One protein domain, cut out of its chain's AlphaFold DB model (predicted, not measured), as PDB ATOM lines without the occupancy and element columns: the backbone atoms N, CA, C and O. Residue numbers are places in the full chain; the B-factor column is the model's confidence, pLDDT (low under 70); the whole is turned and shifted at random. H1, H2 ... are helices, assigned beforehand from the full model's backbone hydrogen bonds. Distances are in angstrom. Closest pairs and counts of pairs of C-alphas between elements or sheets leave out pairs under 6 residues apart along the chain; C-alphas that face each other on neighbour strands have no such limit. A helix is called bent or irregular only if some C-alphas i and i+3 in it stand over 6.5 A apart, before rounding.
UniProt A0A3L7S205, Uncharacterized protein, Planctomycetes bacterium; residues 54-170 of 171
ATOM      1  N   ALA A  54     -14.936  -8.042  22.830       82.25
ATOM      2  CA  ALA A  54     -15.468  -9.055  21.918       82.25
ATOM      3  C   ALA A  54     -14.709 -10.395  21.986       82.25
ATOM      4  O   ALA A  54     -15.341 -11.442  21.913       82.25
ATOM      5  N   SER A  55     -13.387 -10.370  22.182       82.31
ATOM      6  CA  SER A  55     -12.576 -11.588  22.304       82.31
ATOM      7  C   SER A  55     -12.907 -12.371  23.576       82.31
ATOM      8  O   SER A  55     -12.990 -13.590  23.529       82.31
ATOM      9  N   LEU A  56     -13.170 -11.680  24.692       84.38
ATOM     10  CA  LEU A  56     -13.598 -12.329  25.936       84.38
ATOM     11  C   LEU A  56     -14.993 -12.939  25.806       84.38
ATOM     12  O   LEU A  56     -15.202 -14.078  26.206       84.38
ATOM     13  N   VAL A  57     -15.937 -12.201  25.213       87.94
ATOM     14  CA  VAL A  57     -17.302 -12.703  24.983       87.94
ATOM     15  C   VAL A  57     -17.278 -13.951  24.104       87.94
ATOM     16  O   VAL A  57     -18.009 -14.898  24.375       87.94
ATOM     17  N   LEU A  58     -16.401 -13.978  23.099       90.62
ATOM     18  CA  LEU A  58     -16.225 -15.135  22.233       90.62
ATOM     19  C   LEU A  58     -15.585 -16.333  22.953       90.62
ATOM     20  O   LEU A  58     -15.711 -17.438  22.462       90.62
ATOM     21  N   LEU A  59     -14.928 -16.165  24.104       89.50
ATOM     22  CA  LEU A  59     -14.388 -17.293  24.873       89.50
ATOM     23  C   LEU A  59     -15.400 -17.916  25.830       89.50
ATOM     24  O   LEU A  59     -15.296 -19.103  26.108       89.50
ATOM     25  N   VAL A  60     -16.389 -17.160  26.313       90.44
ATOM     26  CA  VAL A  60     -17.370 -17.652  27.299       90.44
ATOM     27  C   VAL A  60     -18.027 -18.985  26.901       90.44
ATOM     28  O   VAL A  60     -18.120 -19.857  27.766       90.44
ATOM     29  N   PRO A  61     -18.441 -19.219  25.637       92.88
ATOM     30  CA  PRO A  61     -19.084 -20.477  25.264       92.88
ATOM     31  C   PRO A  61     -18.182 -21.708  25.402       92.88
ATOM     32  O   PRO A  61     -18.704 -22.811  25.540       92.88
ATOM     33  N   SER A  62     -16.851 -21.554  25.422       93.06
ATOM     34  CA  SER A  62     -15.943 -22.684  25.662       93.06
ATOM     35  C   SER A  62     -16.176 -23.312  27.044       93.06
ATOM     36  O   SER A  62     -16.024 -24.524  27.207       93.06
ATOM     37  N   LEU A  63     -16.614 -22.513  28.028       92.88
ATOM     38  CA  LEU A  63     -16.892 -22.974  29.387       92.88
ATOM     39  C   LEU A  63     -18.072 -23.947  29.443       92.88
ATOM     40  O   LEU A  63     -18.143 -24.746  30.377       92.88
ATOM     41  N   ALA A  64     -18.956 -23.951  28.440       94.56
ATOM     42  CA  ALA A  64     -20.041 -24.925  28.358       94.56
ATOM     43  C   ALA A  64     -19.505 -26.367  28.351       94.56
ATOM     44  O   ALA A  64     -20.084 -27.237  29.000       94.56
ATOM     45  N   TRP A  65     -18.352 -26.616  27.721       95.12
ATOM     46  CA  TRP A  65     -17.709 -27.932  27.743       95.12
ATOM     47  C   TRP A  65     -17.224 -28.337  29.130       95.12
ATOM     48  O   TRP A  65     -17.303 -29.513  29.475       95.12
ATOM     49  N   LEU A  66     -16.785 -27.381  29.953       92.81
ATOM     50  CA  LEU A  66     -16.434 -27.658  31.345       92.81
ATOM     51  C   LEU A  66     -17.670 -27.972  32.181       92.81
ATOM     52  O   LEU A  66     -17.623 -28.879  33.009       92.81
ATOM     53  N   VAL A  67     -18.777 -27.256  31.962       93.94
ATOM     54  CA  VAL A  67     -20.052 -27.572  32.622       93.94
ATOM     55  C   VAL A  67     -20.475 -28.998  32.262       93.94
ATOM     56  O   VAL A  67     -20.740 -29.802  33.154       93.94
ATOM     57  N   LEU A  68     -20.452 -29.348  30.973       93.69
ATOM     58  CA  LEU A  68     -20.785 -30.693  30.501       93.69
ATOM     59  C   LEU A  68     -19.827 -31.753  31.056       93.69
ATOM     60  O   LEU A  68     -20.281 -32.809  31.493       93.69
ATOM     61  N   PHE A  69     -18.524 -31.474  31.116       94.06
ATOM     62  CA  PHE A  69     -17.538 -32.349  31.751       94.06
ATOM     63  C   PHE A  69     -17.855 -32.596  33.226       94.06
ATOM     64  O   PHE A  69     -17.811 -33.737  33.674       94.06
ATOM     65  N   ARG A  70     -18.227 -31.559  33.981       92.94
ATOM     66  CA  ARG A  70     -18.586 -31.703  35.399       92.94
ATOM     67  C   ARG A  70     -19.860 -32.511  35.607       92.94
ATOM     68  O   ARG A  70     -19.927 -33.263  36.574       92.94
ATOM     69  N   VAL A  71     -20.842 -32.357  34.722       94.94
ATOM     70  CA  VAL A  71     -22.119 -33.079  34.804       94.94
ATOM     71  C   VAL A  71     -21.968 -34.544  34.387       94.94
ATOM     72  O   VAL A  71     -22.531 -35.422  35.030       94.94
ATOM     73  N   THR A  72     -21.212 -34.819  33.324       93.50
ATOM     74  CA  THR A  72     -21.112 -36.166  32.727       93.50
ATOM     75  C   THR A  72     -19.919 -36.976  33.227       93.50
ATOM     76  O   THR A  72     -19.899 -38.194  33.083       93.50
ATOM     77  N   GLY A  73     -18.885 -36.317  33.755       91.44
ATOM     78  CA  GLY A  73     -17.587 -36.931  34.027       91.44
ATOM     79  C   GLY A  73     -16.796 -37.315  32.768       91.44
ATOM     80  O   GLY A  73     -15.712 -37.890  32.896       91.44
ATOM     81  N   ASN A  74     -17.293 -37.007  31.558       91.06
ATOM     82  CA  ASN A  74     -16.665 -37.454  30.317       91.06
ATOM     83  C   ASN A  74     -15.419 -36.618  29.976       91.06
ATOM     84  O   ASN A  74     -15.510 -35.478  29.516       91.06
ATOM     85  N   ARG A  75     -14.239 -37.220  30.153       88.94
ATOM     86  CA  ARG A  75     -12.934 -36.595  29.880       88.94
ATOM     87  C   ARG A  75     -12.695 -36.286  28.402       88.94
ATOM     88  O   ARG A  75     -11.856 -35.440  28.105       88.94
ATOM     89  N   GLU A  76     -13.416 -36.926  27.489       90.50
ATOM     90  CA  GLU A  76     -13.293 -36.692  26.046       90.50
ATOM     91  C   GLU A  76     -13.774 -35.294  25.647       90.50
ATOM     92  O   GLU A  76     -13.285 -34.734  24.671       90.50
ATOM     93  N   LEU A  77     -14.618 -34.656  26.469       93.69
ATOM     94  CA  LEU A  77     -15.060 -33.267  26.287       93.69
ATOM     95  C   LEU A  77     -13.910 -32.245  26.352       93.69
ATOM     96  O   LEU A  77     -14.083 -31.085  25.975       93.69
ATOM     97  N   PHE A  78     -12.718 -32.671  26.775       94.69
ATOM     98  CA  PHE A  78     -11.508 -31.866  26.663       94.69
ATOM     99  C   PHE A  78     -11.125 -31.580  25.201       94.69
ATOM    100  O   PHE A  78     -10.628 -30.494  24.903       94.69
ATOM    101  N   PHE A  79     -11.391 -32.507  24.278       95.50
ATOM    102  CA  PHE A  79     -11.088 -32.329  22.858       95.50
ATOM    103  C   PHE A  79     -11.898 -31.198  22.195       95.50
ATOM    104  O   PHE A  79     -11.279 -30.275  21.653       95.50
ATOM    105  N   PRO A  80     -13.246 -31.161  22.272       96.81
ATOM    106  CA  PRO A  80     -14.020 -30.060  21.707       96.81
ATOM    107  C   PRO A  80     -13.740 -28.715  22.380       96.81
ATOM    108  O   PRO A  80     -13.778 -27.685  21.701       96.81
ATOM    109  N   PHE A  81     -13.381 -28.704  23.668       96.94
ATOM    110  CA  PHE A  81     -12.866 -27.508  24.335       96.94
ATOM    111  C   PHE A  81     -11.544 -27.028  23.721       96.94
ATOM    112  O   PHE A  81     -11.411 -25.850  23.382       96.94
ATOM    113  N   ALA A  82     -10.573 -27.923  23.523       97.19
ATOM    114  CA  ALA A  82      -9.291 -27.567  22.924       97.19
ATOM    115  C   ALA A  82      -9.444 -27.075  21.478       97.19
ATOM    116  O   ALA A  82      -8.810 -26.088  21.102       97.19
ATOM    117  N   MET A  83     -10.326 -27.695  20.687       98.31
ATOM    118  CA  MET A  83     -10.603 -27.253  19.316       98.31
ATOM    119  C   MET A  83     -11.329 -25.906  19.273       98.31
ATOM    120  O   MET A  83     -11.053 -25.101  18.383       98.31
ATOM    121  N   TYR A  84     -12.171 -25.602  20.268       98.12
ATOM    122  CA  TYR A  84     -12.724 -24.257  20.447       98.12
ATOM    123  C   TYR A  84     -11.601 -23.227  20.621       98.12
ATOM    124  O   TYR A  84     -11.554 -22.225  19.910       98.12
ATOM    125  N   VAL A  85     -10.663 -23.480  21.540       97.50
ATOM    126  CA  VAL A  85      -9.547 -22.560  21.811       97.50
ATOM    127  C   VAL A  85      -8.610 -22.438  20.602       97.50
ATOM    128  O   VAL A  85      -8.189 -21.329  20.269       97.50
ATOM    129  N   ALA A  86      -8.327 -23.542  19.906       98.00
ATOM    130  CA  ALA A  86      -7.507 -23.547  18.697       98.00
ATOM    131  C   ALA A  86      -8.133 -22.685  17.593       98.00
ATOM    132  O   ALA A  86      -7.462 -21.826  17.014       98.00
ATOM    133  N   ALA A  87      -9.432 -22.865  17.345       97.69
ATOM    134  CA  ALA A  87     -10.163 -22.062  16.377       97.69
ATOM    135  C   ALA A  87     -10.209 -20.591  16.801       97.69
ATOM    136  O   ALA A  87      -9.915 -19.713  15.992       97.69
ATOM    137  N   PHE A  88     -10.497 -20.308  18.073       97.00
ATOM    138  CA  PHE A  88     -10.513 -18.946  18.605       97.00
ATOM    139  C   PHE A  88      -9.178 -18.229  18.376       97.00
ATOM    140  O   PHE A  88      -9.157 -17.103  17.862       97.00
ATOM    141  N   LEU A  89      -8.065 -18.880  18.720       96.19
ATOM    142  CA  LEU A  89      -6.736 -18.299  18.569       96.19
ATOM    143  C   LEU A  89      -6.396 -18.102  17.088       96.19
ATOM    144  O   LEU A  89      -5.886 -17.046  16.708       96.19
ATOM    145  N   SER A  90      -6.757 -19.071  16.241       96.31
ATOM    146  CA  SER A  90      -6.537 -18.994  14.800       96.31
ATOM    147  C   SER A  90      -7.279 -17.827  14.154       96.31
ATOM    148  O   SER A  90      -6.672 -16.997  13.474       96.31
ATOM    149  N   VAL A  91      -8.579 -17.703  14.426       95.06
ATOM    150  CA  VAL A  91      -9.423 -16.632  13.884       95.06
ATOM    151  C   VAL A  91      -8.968 -15.258  14.384       95.06
ATOM    152  O   VAL A  91      -8.909 -14.307  13.598       95.06
ATOM    153  N   SER A  92      -8.602 -15.162  15.664       93.38
ATOM    154  CA  SER A  92      -8.157 -13.911  16.283       93.38
ATOM    155  C   SER A  92      -6.830 -13.422  15.699       93.38
ATOM    156  O   SER A  92      -6.712 -12.254  15.325       93.38
ATOM    157  N   LEU A  93      -5.835 -14.305  15.567       93.81
ATOM    158  CA  LEU A  93      -4.518 -13.944  15.033       93.81
ATOM    159  C   LEU A  93      -4.528 -13.755  13.511       93.81
ATOM    160  O   LEU A  93      -3.805 -12.891  13.007       93.81
ATOM    161  N   ALA A  94      -5.408 -14.458  12.790       92.31
ATOM    162  CA  ALA A  94      -5.595 -14.273  11.351       92.31
ATOM    163  C   ALA A  94      -5.950 -12.824  10.980       92.31
ATOM    164  O   ALA A  94      -5.670 -12.390   9.861       92.31
ATOM    165  N   ALA A  95      -6.534 -12.050  11.904       87.06
ATOM    166  CA  ALA A  95      -6.807 -10.629  11.701       87.06
ATOM    167  C   ALA A  95      -5.536  -9.811  11.406       87.06
ATOM    168  O   ALA A  95      -5.613  -8.843  10.648       87.06
ATOM    169  N   ARG A  96      -4.390 -10.204  11.978       88.19
ATOM    170  CA  ARG A  96      -3.077  -9.592  11.731       88.19
ATOM    171  C   ARG A  96      -2.393 -10.205  10.521       88.19
ATOM    172  O   ARG A  96      -1.966  -9.475   9.638       88.19
ATOM    173  N   ASP A  97      -2.301 -11.528  10.502       90.94
ATOM    174  CA  ASP A  97      -1.622 -12.280   9.454       90.94
ATOM    175  C   ASP A  97      -2.165 -13.714   9.401       90.94
ATOM    176  O   ASP A  97      -2.362 -14.362  10.431       90.94
ATOM    177  N   ALA A  98      -2.414 -14.222   8.193       91.88
ATOM    178  CA  ALA A  98      -3.009 -15.544   8.008       91.88
ATOM    179  C   ALA A  98      -2.100 -16.676   8.518       91.88
ATOM    180  O   ALA A  98      -2.603 -17.663   9.061       91.88
ATOM    181  N   ARG A  99      -0.773 -16.531   8.394       94.62
ATOM    182  CA  ARG A  99       0.189 -17.533   8.874       94.62
ATOM    183  C   ARG A  99       0.246 -17.538  10.396       94.62
ATOM    184  O   ARG A  99       0.273 -18.617  10.978       94.62
ATOM    185  N   LEU A 100       0.174 -16.370  11.041       94.56
ATOM    186  CA  LEU A 100       0.022 -16.276  12.499       94.56
ATOM    187  C   LEU A 100      -1.272 -16.942  12.983       94.56
ATOM    188  O   LEU A 100      -1.259 -17.626  14.004       94.56
ATOM    189  N   GLY A 101      -2.371 -16.799  12.237       94.06
ATOM    190  CA  GLY A 101      -3.616 -17.527  12.497       94.06
ATOM    191  C   GLY A 101      -3.436 -19.047  12.450       94.06
ATOM    192  O   GLY A 101      -3.812 -19.754  13.386       94.06
ATOM    193  N   ALA A 102      -2.828 -19.569  11.385       96.12
ATOM    194  CA  ALA A 102      -2.559 -21.002  11.271       96.12
ATOM    195  C   ALA A 102      -1.617 -21.502  12.384       96.12
ATOM    196  O   ALA A 102      -1.907 -22.507  13.034       96.12
ATOM    197  N   ALA A 103      -0.534 -20.768  12.655       96.88
ATOM    198  CA  ALA A 103       0.444 -21.107  13.686       96.88
ATOM    199  C   ALA A 103      -0.164 -21.103  15.094       96.88
ATOM    200  O   ALA A 103       0.100 -22.016  15.871       96.88
ATOM    201  N   GLY A 104      -1.016 -20.125  15.417       96.12
ATOM    202  CA  GLY A 104      -1.698 -20.059  16.709       96.12
ATOM    203  C   GLY A 104      -2.618 -21.253  16.948       96.12
ATOM    204  O   GLY A 104      -2.508 -21.919  17.975       96.12
ATOM    205  N   GLY A 105      -3.483 -21.574  15.983       96.62
ATOM    206  CA  GLY A 105      -4.335 -22.762  16.084       96.62
ATOM    207  C   GLY A 105      -3.520 -24.056  16.180       96.62
ATOM    208  O   GLY A 105      -3.786 -24.889  17.045       96.62
ATOM    209  N   GLY A 106      -2.472 -24.187  15.360       97.56
ATOM    210  CA  GLY A 106      -1.555 -25.329  15.396       97.56
ATOM    211  C   GLY A 106      -0.836 -25.482  16.736       97.56
ATOM    212  O   GLY A 106      -0.723 -26.593  17.246       97.56
ATOM    213  N   PHE A 107      -0.422 -24.378  17.359       97.81
ATOM    214  CA  PHE A 107       0.200 -24.397  18.680       97.81
ATOM    215  C   PHE A 107      -0.737 -24.978  19.747       97.81
ATOM    216  O   PHE A 107      -0.316 -25.817  20.541       97.81
ATOM    217  N   VAL A 108      -2.023 -24.609  19.724       98.00
ATOM    218  CA  VAL A 108      -3.021 -25.186  20.641       98.00
ATOM    219  C   VAL A 108      -3.187 -26.687  20.404       98.00
ATOM    220  O   VAL A 108      -3.213 -27.445  21.371       98.00
ATOM    221  N   VAL A 109      -3.247 -27.131  19.142       97.94
ATOM    222  CA  VAL A 109      -3.333 -28.563  18.791       97.94
ATOM    223  C   VAL A 109      -2.120 -29.335  19.320       97.94
ATOM    224  O   VAL A 109      -2.287 -30.389  19.930       97.94
ATOM    225  N   ILE A 110      -0.908 -28.799  19.155       98.00
ATOM    226  CA  ILE A 110       0.327 -29.422  19.658       98.00
ATOM    227  C   ILE A 110       0.285 -29.557  21.185       98.00
ATOM    228  O   ILE A 110       0.562 -30.634  21.714       98.00
ATOM    229  N   VAL A 111      -0.091 -28.491  21.898       97.81
ATOM    230  CA  VAL A 111      -0.195 -28.514  23.367       97.81
ATOM    231  C   VAL A 111      -1.264 -29.506  23.828       97.81
ATOM    232  O   VAL A 111      -1.027 -30.268  24.765       97.81
ATOM    233  N   PHE A 112      -2.412 -29.552  23.151       97.06
ATOM    234  CA  PHE A 112      -3.457 -30.540  23.413       97.06
ATOM    235  C   PHE A 112      -2.931 -31.977  23.268       97.06
ATOM    236  O   PHE A 112      -3.073 -32.770  24.199       97.06
ATOM    237  N   LEU A 113      -2.268 -32.307  22.154       96.38
ATOM    238  CA  LEU A 113      -1.721 -33.650  21.926       96.38
ATOM    239  C   LEU A 113      -0.653 -34.011  22.969       96.38
ATOM    240  O   LEU A 113      -0.663 -35.121  23.497       96.38
ATOM    241  N   ALA A 114       0.219 -33.067  23.337       96.81
ATOM    242  CA  ALA A 114       1.210 -33.275  24.393       96.81
ATOM    243  C   ALA A 114       0.549 -33.593  25.746       96.81
ATOM    244  O   ALA A 114       0.965 -34.515  26.450       96.81
ATOM    245  N   ILE A 115      -0.529 -32.884  26.091       95.75
ATOM    246  CA  ILE A 115      -1.327 -33.168  27.288       95.75
ATOM    247  C   ILE A 115      -1.954 -34.565  27.208       95.75
ATOM    248  O   ILE A 115      -1.928 -35.292  28.201       95.75
ATOM    249  N   ARG A 116      -2.494 -34.973  26.053       93.94
ATOM    250  CA  ARG A 116      -3.090 -36.310  25.872       93.94
ATOM    251  C   ARG A 116      -2.061 -37.427  26.038       93.94
ATOM    252  O   ARG A 116      -2.360 -38.434  26.682       93.94
ATOM    253  N   VAL A 117      -0.833 -37.220  25.565       93.94
ATOM    254  CA  VAL A 117       0.295 -38.132  25.820       93.94
ATOM    255  C   VAL A 117       0.587 -38.235  27.321       93.94
ATOM    256  O   VAL A 117       0.680 -39.343  27.850       93.94
ATOM    257  N   LEU A 118       0.653 -37.108  28.040       93.25
ATOM    258  CA  LEU A 118       0.859 -37.100  29.500       93.25
ATOM    259  C   LEU A 118      -0.296 -37.766  30.268       93.25
ATOM    260  O   LEU A 118      -0.072 -38.411  31.292       93.25
ATOM    261  N   GLN A 119      -1.521 -37.660  29.753       91.19
ATOM    262  CA  GLN A 119      -2.708 -38.349  30.269       91.19
ATOM    263  C   GLN A 119      -2.752 -39.845  29.915       91.19
ATOM    264  O   GLN A 119      -3.706 -40.521  30.300       91.19
ATOM    265  N   ARG A 120      -1.728 -40.367  29.225       91.00
ATOM    266  CA  ARG A 120      -1.625 -41.763  28.773       91.00
ATOM    267  C   ARG A 120      -2.773 -42.181  27.846       91.00
ATOM    268  O   ARG A 120      -3.271 -43.301  27.948       91.00
ATOM    269  N   ALA A 121      -3.191 -41.290  26.944       87.00
ATOM    270  CA  ALA A 121      -4.097 -41.659  25.859       87.00
ATOM    271  C   ALA A 121      -3.492 -42.801  25.024       87.00
ATOM    272  O   ALA A 121      -2.279 -42.859  24.809       87.00
ATOM    273  N   THR A 122      -4.333 -43.727  24.563       89.69
ATOM    274  CA  THR A 122      -3.876 -44.836  23.721       89.69
ATOM    275  C   THR A 122      -3.470 -44.315  22.341       89.69
ATOM    276  O   THR A 122      -4.021 -43.332  21.844       89.69
ATOM    277  N   VAL A 123      -2.507 -44.985  21.698       89.94
ATOM    278  CA  VAL A 123      -2.009 -44.596  20.366       89.94
ATOM    279  C   VAL A 123      -3.136 -44.470  19.325       89.94
ATOM    280  O   VAL A 123      -3.134 -43.472  18.606       89.94
ATOM    281  N   PRO A 124      -4.124 -45.390  19.252       89.75
ATOM    282  CA  PRO A 124      -5.227 -45.257  18.301       89.75
ATOM    283  C   PRO A 124      -6.073 -44.002  18.539       89.75
ATOM    284  O   PRO A 124      -6.370 -43.281  17.593       89.75
ATOM    285  N   VAL A 125      -6.402 -43.693  19.799       89.25
ATOM    286  CA  VAL A 125      -7.194 -42.501  20.149       89.25
ATOM    287  C   VAL A 125      -6.433 -41.229  19.793       89.25
ATOM    288  O   VAL A 125      -6.985 -40.336  19.158       89.25
ATOM    289  N   LEU A 126      -5.142 -41.165  20.130       91.56
ATOM    290  CA  LEU A 126      -4.309 -40.006  19.816       91.56
ATOM    291  C   LEU A 126      -4.175 -39.786  18.299       91.56
ATOM    292  O   LEU A 126      -4.144 -38.644  17.845       91.56
ATOM    293  N   ALA A 127      -4.107 -40.866  17.513       92.31
ATOM    294  CA  ALA A 127      -4.056 -40.785  16.058       92.31
ATOM    295  C   ALA A 127      -5.357 -40.211  15.475       92.31
ATOM    296  O   ALA A 127      -5.293 -39.295  14.653       92.31
ATOM    297  N   VAL A 128      -6.520 -40.691  15.937       92.44
ATOM    298  CA  VAL A 128      -7.831 -40.163  15.518       92.44
ATOM    299  C   VAL A 128      -7.958 -38.690  15.897       92.44
ATOM    300  O   VAL A 128      -8.240 -37.858  15.036       92.44
ATOM    301  N   GLU A 129      -7.659 -38.332  17.146       93.44
ATOM    302  CA  GLU A 129      -7.704 -36.941  17.607       93.44
ATOM    303  C   GLU A 129      -6.775 -36.029  16.806       93.44
ATOM    304  O   GLU A 129      -7.154 -34.909  16.473       93.44
ATOM    305  N   CYS A 130      -5.574 -36.500  16.459       94.69
ATOM    306  CA  CYS A 130      -4.631 -35.757  15.628       94.69
ATOM    307  C   CYS A 130      -5.198 -35.503  14.225       94.69
ATOM    308  O   CYS A 130      -5.220 -34.359  13.766       94.69
ATOM    309  N   VAL A 131      -5.710 -36.543  13.559       96.00
ATOM    310  CA  VAL A 131      -6.297 -36.424  12.215       96.00
ATOM    311  C   VAL A 131      -7.498 -35.479  12.229       96.00
ATOM    312  O   VAL A 131      -7.569 -34.563  11.405       96.00
ATOM    313  N   VAL A 132      -8.406 -35.645  13.193       96.00
ATOM    314  CA  VAL A 132      -9.592 -34.791  13.336       96.00
ATOM    315  C   VAL A 132      -9.186 -33.349  13.658       96.00
ATOM    316  O   VAL A 132      -9.701 -32.421  13.034       96.00
ATOM    317  N   ALA A 133      -8.219 -33.131  14.553       96.56
ATOM    318  CA  ALA A 133      -7.726 -31.794  14.885       96.56
ATOM    319  C   ALA A 133      -7.111 -31.080  13.676       96.56
ATOM    320  O   ALA A 133      -7.397 -29.905  13.440       96.56
ATOM    321  N   VAL A 134      -6.289 -31.784  12.890       96.94
ATOM    322  CA  VAL A 134      -5.676 -31.235  11.672       96.94
ATOM    323  C   VAL A 134      -6.745 -30.902  10.633       96.94
ATOM    324  O   VAL A 134      -6.703 -29.816  10.052       96.94
ATOM    325  N   ALA A 135      -7.730 -31.782  10.433       97.12
ATOM    326  CA  ALA A 135      -8.838 -31.538   9.512       97.12
ATOM    327  C   ALA A 135      -9.666 -30.310   9.927       97.12
ATOM    328  O   ALA A 135      -9.951 -29.443   9.097       97.12
ATOM    329  N   ILE A 136      -9.992 -30.187  11.218       97.62
ATOM    330  CA  ILE A 136     -10.712 -29.033  11.767       97.62
ATOM    331  C   ILE A 136      -9.888 -27.755  11.608       97.62
ATOM    332  O   ILE A 136     -10.419 -26.744  11.152       97.62
ATOM    333  N   LEU A 137      -8.594 -27.778  11.934       97.44
ATOM    334  CA  LEU A 137      -7.735 -26.603  11.801       97.44
ATOM    335  C   LEU A 137      -7.616 -26.155  10.337       97.44
ATOM    336  O   LEU A 137      -7.722 -24.961  10.053       97.44
ATOM    337  N   ALA A 138      -7.455 -27.094   9.403       97.38
ATOM    338  CA  ALA A 138      -7.450 -26.794   7.975       97.38
ATOM    339  C   ALA A 138      -8.780 -26.162   7.531       97.38
ATOM    340  O   ALA A 138      -8.770 -25.144   6.833       97.38
ATOM    341  N   ALA A 139      -9.915 -26.696   7.993       97.25
ATOM    342  CA  ALA A 139     -11.236 -26.137   7.718       97.25
ATOM    343  C   ALA A 139     -11.408 -24.728   8.308       97.25
ATOM    344  O   ALA A 139     -11.935 -23.848   7.631       97.25
ATOM    345  N   VAL A 140     -10.916 -24.474   9.525       97.44
ATOM    346  CA  VAL A 140     -10.915 -23.141  10.152       97.44
ATOM    347  C   VAL A 140     -10.098 -22.154   9.320       97.44
ATOM    348  O   VAL A 140     -10.586 -21.067   9.005       97.44
ATOM    349  N   VAL A 141      -8.878 -22.526   8.921       96.44
ATOM    350  CA  VAL A 141      -8.001 -21.675   8.101       96.44
ATOM    351  C   VAL A 141      -8.649 -21.381   6.745       96.44
ATOM    352  O   VAL A 141      -8.695 -20.221   6.328       96.44
ATOM    353  N   ALA A 142      -9.219 -22.393   6.088       96.06
ATOM    354  CA  ALA A 142      -9.921 -22.234   4.818       96.06
ATOM    355  C   ALA A 142     -11.174 -21.352   4.956       96.06
ATOM    356  O   ALA A 142     -11.358 -20.416   4.177       96.06
ATOM    357  N   ALA A 143     -12.004 -21.585   5.976       95.25
ATOM    358  CA  ALA A 143     -13.187 -20.776   6.260       95.25
ATOM    359  C   ALA A 143     -12.818 -19.313   6.536       95.25
ATOM    360  O   ALA A 143     -13.531 -18.399   6.127       95.25
ATOM    361  N   ARG A 144     -11.677 -19.056   7.184       92.19
ATOM    362  CA  ARG A 144     -11.168 -17.693   7.393       92.19
ATOM    363  C   ARG A 144     -10.595 -17.027   6.159       92.19
ATOM    364  O   ARG A 144     -10.609 -15.797   6.106       92.19
ATOM    365  N   ALA A 145     -10.106 -17.798   5.197       91.25
ATOM    366  CA  ALA A 145      -9.664 -17.268   3.915       91.25
ATOM    367  C   ALA A 145     -10.850 -16.887   3.011       91.25
ATOM    368  O   ALA A 145     -10.736 -15.948   2.226       91.25
ATOM    369  N   THR A 146     -11.982 -17.587   3.128       91.50
ATOM    370  CA  THR A 146     -13.140 -17.422   2.231       91.50
ATOM    371  C   THR A 146     -14.241 -16.527   2.796       91.50
ATOM    372  O   THR A 146     -14.876 -15.784   2.046       91.50
ATOM    373  N   LEU A 147     -14.489 -16.567   4.107       90.81
ATOM    374  CA  LEU A 147     -15.576 -15.815   4.729       90.81
ATOM    375  C   LEU A 147     -15.170 -14.378   5.058       90.81
ATOM    376  O   LEU A 147     -14.044 -14.076   5.457       90.81
ATOM    377  N   ARG A 148     -16.147 -13.470   4.965       87.00
ATOM    378  CA  ARG A 148     -15.979 -12.081   5.405       87.00
ATOM    379  C   ARG A 148     -15.660 -12.026   6.898       87.00
ATOM    380  O   ARG A 148     -16.304 -12.694   7.704       87.00
ATOM    381  N   ARG A 149     -14.701 -11.171   7.265       84.38
ATOM    382  CA  ARG A 149     -14.278 -10.950   8.655       84.38
ATOM    383  C   ARG A 149     -15.352 -10.193   9.429       84.38
ATOM    384  O   ARG A 149     -15.446  -8.971   9.329       84.38
ATOM    385  N   GLN A 150     -16.173 -10.923  10.172       89.69
ATOM    386  CA  GLN A 150     -17.262 -10.385  10.977       89.69
ATOM    387  C   GLN A 150     -17.364 -11.185  12.281       89.69
ATOM    388  O   GLN A 150     -17.094 -12.382  12.281       89.69
ATOM    389  N   PRO A 151     -17.805 -10.574  13.392       86.88
ATOM    390  CA  PRO A 151     -17.894 -11.278  14.674       86.88
ATOM    391  C   PRO A 151     -18.811 -12.509  14.615       86.88
ATOM    392  O   PRO A 151     -18.543 -13.504  15.279       86.88
ATOM    393  N   ALA A 152     -19.859 -12.475  13.785       91.06
ATOM    394  CA  ALA A 152     -20.754 -13.612  13.584       91.06
ATOM    395  C   ALA A 152     -20.082 -14.776  12.836       91.06
ATOM    396  O   ALA A 152     -20.287 -15.929  13.209       91.06
ATOM    397  N   SER A 153     -19.260 -14.499  11.813       91.56
ATOM    398  CA  SER A 153     -18.526 -15.553  11.103       91.56
ATOM    399  C   SER A 153     -17.447 -16.161  11.993       91.56
ATOM    400  O   SER A 153     -17.279 -17.375  12.003       91.56
ATOM    401  N   ASP A 154     -16.781 -15.339  12.802       92.62
ATOM    402  CA  ASP A 154     -15.799 -15.795  13.784       92.62
ATOM    403  C   ASP A 154     -16.454 -16.721  14.821       92.62
ATOM    404  O   ASP A 154     -15.968 -17.826  15.053       92.62
ATOM    405  N   ALA A 155     -17.609 -16.327  15.367       94.31
ATOM    406  CA  ALA A 155     -18.382 -17.163  16.282       94.31
ATOM    407  C   ALA A 155     -18.825 -18.487  15.649       94.31
ATOM    408  O   ALA A 155     -18.671 -19.539  16.269       94.31
ATOM    409  N   ALA A 156     -19.319 -18.452  14.409       95.06
ATOM    410  CA  ALA A 156     -19.756 -19.647  13.695       95.06
ATOM    411  C   ALA A 156     -18.597 -20.620  13.430       95.06
ATOM    412  O   ALA A 156     -18.763 -21.824  13.601       95.06
ATOM    413  N   ILE A 157     -17.416 -20.112  13.064       95.75
ATOM    414  CA  ILE A 157     -16.224 -20.936  12.822       95.75
ATOM    415  C   ILE A 157     -15.744 -21.592  14.115       95.75
ATOM    416  O   ILE A 157     -15.467 -22.789  14.129       95.75
ATOM    417  N   VAL A 158     -15.662 -20.829  15.206       96.56
ATOM    418  CA  VAL A 158     -15.181 -21.340  16.497       96.56
ATOM    419  C   VAL A 158     -16.157 -22.366  17.083       96.56
ATOM    420  O   VAL A 158     -15.744 -23.450  17.495       96.56
ATOM    421  N   ALA A 159     -17.457 -22.061  17.065       95.75
ATOM    422  CA  ALA A 159     -18.488 -23.001  17.489       95.75
ATOM    423  C   ALA A 159     -18.517 -24.245  16.589       95.75
ATOM    424  O   ALA A 159     -18.548 -25.363  17.095       95.75
ATOM    425  N   GLY A 160     -18.437 -24.064  15.268       95.69
ATOM    426  CA  GLY A 160     -18.416 -25.151  14.291       95.69
ATOM    427  C   GLY A 160     -17.230 -26.093  14.479       95.69
ATOM    428  O   GLY A 160     -17.423 -27.303  14.502       95.69
ATOM    429  N   ALA A 161     -16.024 -25.561  14.700       96.06
ATOM    430  CA  ALA A 161     -14.833 -26.358  14.995       96.06
ATOM    431  C   ALA A 161     -15.013 -27.213  16.257       96.06
ATOM    432  O   ALA A 161     -14.679 -28.395  16.281       96.06
ATOM    433  N   SER A 162     -15.584 -26.619  17.300       95.81
ATOM    434  CA  SER A 162     -15.827 -27.296  18.567       95.81
ATOM    435  C   SER A 162     -16.910 -28.378  18.473       95.81
ATOM    436  O   SER A 162     -16.738 -29.476  18.999       95.81
ATOM    437  N   LEU A 163     -17.999 -28.118  17.745       95.88
ATOM    438  CA  LEU A 163     -19.052 -29.105  17.497       95.88
ATOM    439  C   LEU A 163     -18.574 -30.239  16.579       95.88
ATOM    440  O   LEU A 163     -18.891 -31.398  16.834       95.88
ATOM    441  N   ALA A 164     -17.774 -29.927  15.555       94.38
ATOM    442  CA  ALA A 164     -17.156 -30.929  14.688       94.38
ATOM    443  C   ALA A 164     -16.206 -31.842  15.473       94.38
ATOM    444  O   ALA A 164     -16.198 -33.048  15.252       94.38
ATOM    445  N   ALA A 165     -15.457 -31.289  16.430       94.69
ATOM    446  CA  ALA A 165     -14.615 -32.070  17.327       94.69
ATOM    447  C   ALA A 165     -15.437 -33.013  18.212       94.69
ATOM    448  O   ALA A 165     -15.076 -34.174  18.357       94.69
ATOM    449  N   TYR A 166     -16.563 -32.540  18.757       92.94
ATOM    450  CA  TYR A 166     -17.469 -33.389  19.533       92.94
ATOM    451  C   TYR A 166     -18.063 -34.519  18.683       92.94
ATOM    452  O   TYR A 166     -18.062 -35.668  19.111       92.94
ATOM    453  N   ALA A 167     -18.509 -34.220  17.460       90.81
ATOM    454  CA  ALA A 167     -18.991 -35.239  16.528       90.81
ATOM    455  C   ALA A 167     -17.884 -36.232  16.130       90.81
ATOM    456  O   ALA A 167     -18.147 -37.421  15.985       90.81
ATOM    457  N   GLY A 168     -16.642 -35.758  15.999       85.38
ATOM    458  CA  GLY A 168     -15.479 -36.583  15.679       85.38
ATOM    459  C   GLY A 168     -15.068 -37.563  16.778       85.38
ATOM    460  O   GLY A 168     -14.357 -38.510  16.474       85.38
ATOM    461  N   LEU A 169     -15.528 -37.384  18.024       82.12
ATOM    462  CA  LEU A 169     -15.340 -38.371  19.098       82.12
ATOM    463  C   LEU A 169     -16.210 -39.624  18.919       82.12
ATOM    464  O   LEU A 169     -15.960 -40.631  19.570       82.12
ATOM    465  N   ALA A 170     -17.238 -39.566  18.068       76.00
ATOM    466  CA  ALA A 170     -18.107 -40.706  17.779       76.00
ATOM    467  C   ALA A 170     -17.568 -41.628  16.662       76.00
ATOM    468  O   ALA A 170     -18.281 -42.545  16.252       76.00
TER     469      ALA A 170
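AT A GLANCE: This is residues 54 to 170 of the 171 residues of an uncharacterized protein of Planctomycetes bacterium (UniProt A0A3L7S205). Five helices run side by side in an up-and-down bundle, with H2 in the middle: H3, H4 and H5 pack around it, while H1 packs on H2 at the outer edge, on the side away from H4. Tight links join each helix to the next, and the chain folds back on itself four times. The printed part has 117 residues with five named helices, H1 to H5 in order along the chain, and no named strand; the class is all helix. It is compact, with a radius of gyration of the C-alphas of 13.6 A, and spans 38 by 27 by 21 A.

IN THESE COORDINATES: H1, residues 54 to 72, begins at C-alpha 54, (-15.468, -9.055, 21.918), and is 29.7 A long. It is irregular, but only just: C-alphas 58 and 61 are 6.8 A apart. H2, residues 75 to 94, is 29.9 A long, and H3, residues 98 to 118, is 30.7 A. H4, residues 123 to 146, is the longest helix, with 24 residues and 34.5 A; its C-alpha 123 is at (-2.009, -44.596, 20.366). H5, residues 151 to 168, is 25.4 A long and ends at C-alpha 168, (-15.479, -36.583, 15.679).

HOW THE PARTS SIT: H2 is the hub and touches the four other helices. H1 and H2 form a hairpin at a shallow tilt of 8 degrees, opposite ways; their closest C-alphas, of Ser 62 and Phe 81, are 5.9 A apart. H2 and H3 form another hairpin at 20 degrees, closest at the C-alphas of Ala 94 and Gly 101, 4.0 A. H2 touches H5 at a shallow tilt of 30 degrees, opposite ways, with the C-alphas of Pro 80 and Ser 162 closest at 4.6 A. H2 and H4 touch and run the same way at a shallow tilt of 29 degrees; the closest C-alphas, of Ala 87 and Val 140, are 6.4 A apart. H3 and H4 form a hairpin, closest at the C-alphas of Ala 102 and Val 141, 6.3 A. H4 and H5 form a hairpin too, where H4 touches with residues 132 to 143 alone; the C-alphas of Ile 136 and Ala 161 are closest, at 5.9 A. H1 and H5 are close but not clearly touching, whereas H1 is apart from H3 and H4, and H3 from H5. Every O i to N i+4 pair is within hydrogen-bond range in H3, H4 and H5, against 9 of 15 in H1 and 14 of 16 in H2.

THE WHOLE: The two C-alphas farthest apart, of Arg 120 and Arg 148, are 40.4 A apart. The printed part has no cut and no long link. The mean pLDDT of the printed part is 93.3, and no printed residue is under 70.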